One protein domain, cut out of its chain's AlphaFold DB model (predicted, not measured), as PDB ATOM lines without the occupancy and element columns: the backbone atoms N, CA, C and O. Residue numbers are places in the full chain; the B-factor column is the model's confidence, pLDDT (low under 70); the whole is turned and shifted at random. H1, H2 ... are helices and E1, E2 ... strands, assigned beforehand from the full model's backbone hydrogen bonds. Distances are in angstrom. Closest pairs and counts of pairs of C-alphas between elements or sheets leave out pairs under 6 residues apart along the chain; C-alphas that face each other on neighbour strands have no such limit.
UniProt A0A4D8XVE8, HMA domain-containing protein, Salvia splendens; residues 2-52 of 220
ATOM      1  N   SER A   2      96.519 103.133  85.070       47.62
ATOM      2  CA  SER A   2      95.790 102.781  86.295       47.62
ATOM      3  C   SER A   2      96.461 103.398  87.526       47.62
ATOM      4  O   SER A   2      97.676 103.277  87.697       47.62
ATOM      5  N   GLN A   3      95.693 104.067  88.389       60.62
ATOM      6  CA  GLN A   3      96.226 104.691  89.603       60.62
ATOM      7  C   GLN A   3      96.372 103.667  90.731       60.62
ATOM      8  O   GLN A   3      95.542 103.600  91.634       60.62
ATOM      9  N   ARG A   4      97.464 102.893  90.704       66.25
ATOM     10  CA  ARG A   4      97.925 102.200  91.911       66.25
ATOM     11  C   ARG A   4      98.346 103.242  92.949       66.25
ATOM     12  O   ARG A   4      99.134 104.140  92.641       66.25
ATOM     13  N   PHE A   5      97.805 103.130  94.152       75.06
ATOM     14  CA  PHE A   5      98.236 103.900  95.310       75.06
ATOM     15  C   PHE A   5      99.135 103.015  96.160       75.06
ATOM     16  O   PHE A   5      98.802 101.865  96.437       75.06
ATOM     17  N   GLU A   6     100.294 103.535  96.539       78.38
ATOM     18  CA  GLU A   6     101.278 102.767  97.293       78.38
ATOM     19  C   GLU A   6     100.738 102.454  98.695       78.38
ATOM     20  O   GLU A   6     100.265 103.345  99.400       78.38
ATOM     21  N   GLY A   7     100.728 101.166  99.050       79.38
ATOM     22  CA  GLY A   7     100.118 100.666 100.283       79.38
ATOM     23  C   GLY A   7      98.593 100.496 100.266       79.38
ATOM     24  O   GLY A   7      98.053 100.125 101.303       79.38
ATOM     25  N   VAL A   8      97.890 100.749  99.147       79.94
ATOM     26  CA  VAL A   8      96.454 100.423  98.990       79.94
ATOM     27  C   VAL A   8      96.305  99.036  98.371       79.94
ATOM     28  O   VAL A   8      96.785  98.791  97.267       79.94
ATOM     29  N   GLU A   9      95.592  98.154  99.065       78.56
ATOM     30  CA  GLU A   9      95.427  96.742  98.700       78.56
ATOM     31  C   GLU A   9      94.061  96.468  98.065       78.56
ATOM     32  O   GLU A   9      93.942  95.635  97.174       78.56
ATOM     33  N   ASN A  10      93.023  97.186  98.507       76.12
ATOM     34  CA  ASN A  10      91.653  97.015  98.034       76.12
ATOM     35  C   ASN A  10      91.011  98.373  97.723       76.12
ATOM     36  O   ASN A  10      91.061  99.299  98.535       76.12
ATOM     37  N   VAL A  11      90.355  98.475  96.566       80.06
ATOM     38  CA  VAL A  11      89.593  99.658  96.141       80.06
ATOM     39  C   VAL A  11      88.197  99.213  95.721       80.06
ATOM     40  O   VAL A  11      88.051  98.434  94.784       80.06
ATOM     41  N   ILE A  12      87.181  99.720  96.413       80.88
ATOM     42  CA  ILE A  12      85.762  99.492  96.127       80.88
ATOM     43  C   ILE A  12      85.181 100.812  95.609       80.88
ATOM     44  O   ILE A  12      85.442 101.867  96.191       80.88
ATOM     45  N   ILE A  13      84.426 100.762  94.510       82.88
ATOM     46  CA  ILE A  13      83.825 101.933  93.857       82.88
ATOM     47  C   ILE A  13      82.318 101.695  93.729       82.88
ATOM     48  O   ILE A  13      81.859 100.982  92.839       82.88
ATOM     49  N   ASP A  14      81.547 102.317  94.613       83.75
ATOM     50  CA  ASP A  14      80.089 102.261  94.621       83.75
ATOM     51  C   ASP A  14      79.532 103.373  93.721       83.75
ATOM     52  O   ASP A  14      79.103 104.425  94.202       83.75
ATOM     53  N   CYS A  15      79.517 103.154  92.401       75.25
ATOM     54  CA  CYS A  15      79.045 104.151  91.425       75.25
ATOM     55  C   CYS A  15      77.620 104.665  91.713       75.25
ATOM     56  O   CYS A  15      77.322 105.820  91.432       75.25
ATOM     57  N   ARG A  16      76.747 103.833  92.305       82.62
ATOM     58  CA  ARG A  16      75.374 104.216  92.696       82.62
ATOM     59  C   ARG A  16      75.312 105.157  93.905       82.62
ATOM     60  O   ARG A  16      74.336 105.880  94.049       82.62
ATOM     61  N   ALA A  17      76.324 105.126  94.771       75.69
ATOM     62  CA  ALA A  17      76.421 105.954  95.975       75.69
ATOM     63  C   ALA A  17      77.494 107.052  95.845       75.69
ATOM     64  O   ALA A  17      77.827 107.699  96.835       75.69
ATOM     65  N   SER A  18      78.075 107.221  94.647       73.56
ATOM     66  CA  SER A  18      79.211 108.110  94.356       73.56
ATOM     67  C   SER A  18      80.381 107.974  95.343       73.56
ATOM     68  O   SER A  18      81.084 108.942  95.632       73.56
ATOM     69  N   LYS A  19      80.592 106.767  95.887       78.31
ATOM     70  CA  LYS A  19      81.500 106.514  97.010       78.31
ATOM     71  C   LYS A  19      82.675 105.639  96.588       78.31
ATOM     72  O   LYS A  19      82.505 104.647  95.886       78.31
ATOM     73  N   VAL A  20      83.870 105.983  97.062       81.31
ATOM     74  CA  VAL A  20      85.087 105.184  96.875       81.31
ATOM     75  C   VAL A  20      85.639 104.810  98.246       81.31
ATOM     76  O   VAL A  20      85.925 105.685  99.062       81.31
ATOM     77  N   VAL A  21      85.788 103.512  98.509       79.56
ATOM     78  CA  VAL A  21      86.361 102.981  99.752       79.56
ATOM     79  C   VAL A  21      87.701 102.337  99.428       79.56
ATOM     80  O   VAL A  21      87.771 101.339  98.714       79.56
ATOM     81  N   MET A  22      88.774 102.914  99.963       79.50
ATOM     82  CA  MET A  22      90.147 102.467  99.734       79.50
ATOM     83  C   MET A  22      90.700 101.908 101.042       79.50
ATOM     84  O   MET A  22      90.764 102.627 102.037       79.50
ATOM     85  N   LYS A  23      91.066 100.624 101.049       77.19
ATOM     86  CA  LYS A  23      91.641  99.929 102.206       77.19
ATOM     87  C   LYS A  23      93.091  99.553 101.912       77.19
ATOM     88  O   LYS A  23      93.402  99.055 100.830       77.19
ATOM     89  N   GLY A  24      93.956  99.756 102.892       79.75
ATOM     90  CA  GLY A  24      95.341  99.309 102.852       79.75
ATOM     91  C   GLY A  24      96.099  99.845 104.055       79.75
ATOM     92  O   GLY A  24      95.978 101.023 104.390       79.75
ATOM     93  N   GLU A  25      96.839  98.972 104.728       74.19
ATOM     94  CA  GLU A  25      97.469  99.267 106.020       74.19
ATOM     95  C   GLU A  25      98.569 100.336 105.907       74.19
ATOM     96  O   GLU A  25      98.772 101.145 106.810       74.19
ATOM     97  N   ARG A  26      99.244 100.387 104.753       73.94
ATOM     98  CA  ARG A  26     100.362 101.305 104.478       73.94
ATOM     99  C   ARG A  26      99.962 102.518 103.629       73.94
ATOM    100  O   ARG A  26     100.826 103.283 103.205       73.94
ATOM    101  N   ALA A  27      98.668 102.695 103.360       71.88
ATOM    102  CA  ALA A  27      98.148 103.779 102.536       71.88
ATOM    103  C   ALA A  27      97.978 105.077 103.338       71.88
ATOM    104  O   ALA A  27      97.051 105.201 104.131       71.88
ATOM    105  N   ASP A  28      98.804 106.092 103.074       81.31
ATOM    106  CA  ASP A  28      98.639 107.433 103.654       81.31
ATOM    107  C   ASP A  28      97.293 108.073 103.240       81.31
ATOM    108  O   ASP A  28      97.195 108.608 102.123       81.31
ATOM    109  N   PRO A  29      96.268 108.165 104.115       73.19
ATOM    110  CA  PRO A  29      94.957 108.685 103.716       73.19
ATOM    111  C   PRO A  29      95.041 110.150 103.264       73.19
ATOM    112  O   PRO A  29      94.329 110.575 102.359       73.19
ATOM    113  N   LYS A  30      95.987 110.916 103.827       80.88
ATOM    114  CA  LYS A  30      96.268 112.315 103.462       80.88
ATOM    115  C   LYS A  30      96.901 112.461 102.069       80.88
ATOM    116  O   LYS A  30      96.646 113.464 101.401       80.88
ATOM    117  N   LYS A  31      97.716 111.493 101.620       78.94
ATOM    118  CA  LYS A  31      98.292 111.478 100.259       78.94
ATOM    119  C   LYS A  31      97.254 110.997  99.247       78.94
ATOM    120  O   LYS A  31      97.107 111.629  98.202       78.94
ATOM    121  N   VAL A  32      96.509 109.940  99.589       78.62
ATOM    122  CA  VAL A  32      95.394 109.413  98.787       78.62
ATOM    123  C   VAL A  32      94.372 110.521  98.529       78.62
ATOM    124  O   VAL A  32      94.190 110.915  97.380       78.62
ATOM    125  N   PHE A  33      93.813 111.125  99.584       76.00
ATOM    126  CA  PHE A  33      92.819 112.199  99.501       76.00
ATOM    127  C   PHE A  33      93.235 113.339  98.557       76.00
ATOM    128  O   PHE A  33      92.547 113.612  97.577       76.00
ATOM    129  N   LYS A  34      94.410 113.951  98.780       77.88
ATOM    130  CA  LYS A  34      94.915 115.068  97.952       77.88
ATOM    131  C   LYS A  34      95.137 114.690  96.483       77.88
ATOM    132  O   LYS A  34      95.117 115.558  95.613       77.88
ATOM    133  N   ARG A  35      95.403 113.414  96.191       77.00
ATOM    134  CA  ARG A  35      95.661 112.904  94.836       77.00
ATOM    135  C   ARG A  35      94.377 112.484  94.120       77.00
ATOM    136  O   ARG A  35      94.316 112.676  92.908       77.00
ATOM    137  N   VAL A  36      93.376 111.981  94.847       79.00
ATOM    138  CA  VAL A  36      92.018 111.744  94.331       79.00
ATOM    139  C   VAL A  36      91.338 113.088  94.058       79.00
ATOM    140  O   VAL A  36      90.949 113.320  92.923       79.00
ATOM    141  N   GLN A  37      91.346 114.037  95.003       78.38
ATOM    142  CA  GLN A  37      90.789 115.394  94.831       78.38
ATOM    143  C   GLN A  37      91.383 116.161  93.628       78.38
ATOM    144  O   GLN A  37      90.708 116.966  93.000       78.38
ATOM    145  N   ARG A  38      92.649 115.899  93.269       78.31
ATOM    146  CA  ARG A  38      93.318 116.450  92.069       78.31
ATOM    147  C   ARG A  38      93.026 115.678  90.770       78.31
ATOM    148  O   ARG A  38      93.666 115.954  89.756       78.31
ATOM    149  N   LYS A  39      92.157 114.663  90.792       76.19
ATOM    150  CA  LYS A  39      91.911 113.767  89.650       76.19
ATOM    151  C   LYS A  39      90.434 113.467  89.400       76.19
ATOM    152  O   LYS A  39      90.047 113.374  88.239       76.19
ATOM    153  N   SER A  40      89.617 113.354  90.442       67.19
ATOM    154  CA  SER A  40      88.165 113.428  90.332       67.19
ATOM    155  C   SER A  40      87.745 114.895  90.274       67.19
ATOM    156  O   SER A  40      87.948 115.636  91.232       67.19
ATOM    157  N   HIS A  41      87.083 115.305  89.193       57.97
ATOM    158  CA  HIS A  41      86.372 116.593  89.115       57.97
ATOM    159  C   HIS A  41      85.037 116.548  89.898       57.97
ATOM    160  O   HIS A  41      84.036 117.125  89.492       57.97
ATOM    161  N   TYR A  42      85.031 115.811  91.011       62.38
ATOM    162  CA  TYR A  42      83.895 115.466  91.863       62.38
ATOM    163  C   TYR A  42      84.347 115.489  93.326       62.38
ATOM    164  O   TYR A  42      85.537 115.313  93.609       62.38
ATOM    165  N   HIS A  43      83.404 115.714  94.246       50.00
ATOM    166  CA  HIS A  43      83.696 115.875  95.670       50.00
ATOM    167  C   HIS A  43      84.325 114.610  96.277       50.00
ATOM    168  O   HIS A  43      83.948 113.489  95.939       50.00
ATOM    169  N   VAL A  44      85.284 114.801  97.184       61.19
ATOM    170  CA  VAL A  44      85.978 113.723  97.896       61.19
ATOM    171  C   VAL A  44      85.945 114.056  99.374       61.19
ATOM    172  O   VAL A  44      86.412 115.120  99.775       61.19
ATOM    173  N   GLU A  45      85.457 113.125 100.186       68.62
ATOM    174  CA  GLU A  45      85.469 113.219 101.644       68.62
ATOM    175  C   GLU A  45      86.281 112.067 102.228       68.62
ATOM    176  O   GLU A  45      86.163 110.917 101.796       68.62
ATOM    177  N   LEU A  46      87.127 112.360 103.217       69.44
ATOM    178  CA  LEU A  46      87.892 111.329 103.911       69.44
ATOM    179  C   LEU A  46      87.017 110.683 104.993       69.44
ATOM    180  O   LEU A  46      87.109 111.028 106.169       69.44
ATOM    181  N   ILE A  47      86.172 109.737 104.577       64.81
ATOM    182  CA  ILE A  47      85.292 108.961 105.463       64.81
ATOM    183  C   ILE A  47      86.134 107.958 106.273       64.81
ATOM    184  O   ILE A  47      86.186 106.763 105.979       64.81
ATOM    185  N   SER A  48      86.833 108.463 107.289       48.31
ATOM    186  CA  SER A  48      87.512 107.645 108.295       48.31
ATOM    187  C   SER A  48      86.476 107.025 109.246       48.31
ATOM    188  O   SER A  48      85.594 107.751 109.713       48.31
ATOM    189  N   PRO A  49      86.551 105.719 109.568       61.38
ATOM    190  CA  PRO A  49      85.602 105.060 110.462       61.38
ATOM    191  C   PRO A  49      85.848 105.447 111.931       61.38
ATOM    192  O   PRO A  49      86.432 104.695 112.706       61.38
ATOM    193  N   VAL A  50      85.371 106.629 112.327       49.94
ATOM    194  CA  VAL A  50      85.294 107.063 113.728       49.94
ATOM    195  C   VAL A  50      83.852 106.907 114.208       49.94
ATOM    196  O   VAL A  50      82.936 107.506 113.649       49.94
ATOM    197  N   LEU A  51      83.647 106.095 115.246       49.41
ATOM    198  CA  LEU A  51      82.332 105.777 115.814       49.41
ATOM    199  C   LEU A  51      81.601 107.041 116.310       49.41
ATOM    200  O   LEU A  51      81.963 107.581 117.353       49.41
ATOM    201  N   LYS A  52      80.564 107.493 115.585       46.44
ATOM    202  CA  LYS A  52      79.574 108.487 116.053       46.44
ATOM    203  C   LYS A  52      78.263 108.469 115.229       46.44
ATOM    204  O   LYS A  52      78.134 109.215 114.262       46.44
TER     205      LYS A  52
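AT A GLANCE: This is residues 2 to 52 of the 220 residues of the protein "HMA domain-containing protein" of Salvia splendens (UniProt A0A4D8XVE8). This domain has little regular structure: a short hairpin of strands, E1 and E2, with one short helix, H1, on the E2 side of it and a long stretch without a named element, residues 38 to 52, after the helix. The printed part has 51 residues, with named elements in the order E1, E2, H1; the sheet, E1 - E2, is antiparallel. The class is mixed, with only 19 residues in named elements. The whole is compact, with a radius of gyration of the C-alphas of 11.0 A and spans of 32 by 26 by 17 A.

IN THESE COORDINATES: E1, residues 10 to 14, begins at C-alpha 10 (91.653, 97.015, 98.034) and is 13.1 A long. E2, residues 19 to 23, is 13.2 A long. H1, residues 29 to 37, is 11.9 A long and ends at C-alpha 37 (90.789, 115.394, 94.831).

HOW THE PARTS SIT: E1 and E2 form a hairpin, antiparallel at 169 degrees, with N 12 and O 21 within hydrogen-bond range at 2.9 A. E1 and H1 are apart. In H1 every O i to N i+4 pair is within hydrogen-bond range.

THE WHOLE: The C-alphas of Ser 2 and Lys 52, the two farthest apart, are 34.4 A apart. The printed part has no cut, and both links are tight. The pLDDT is under 70 at residues 2 to 4 and 40 to 52.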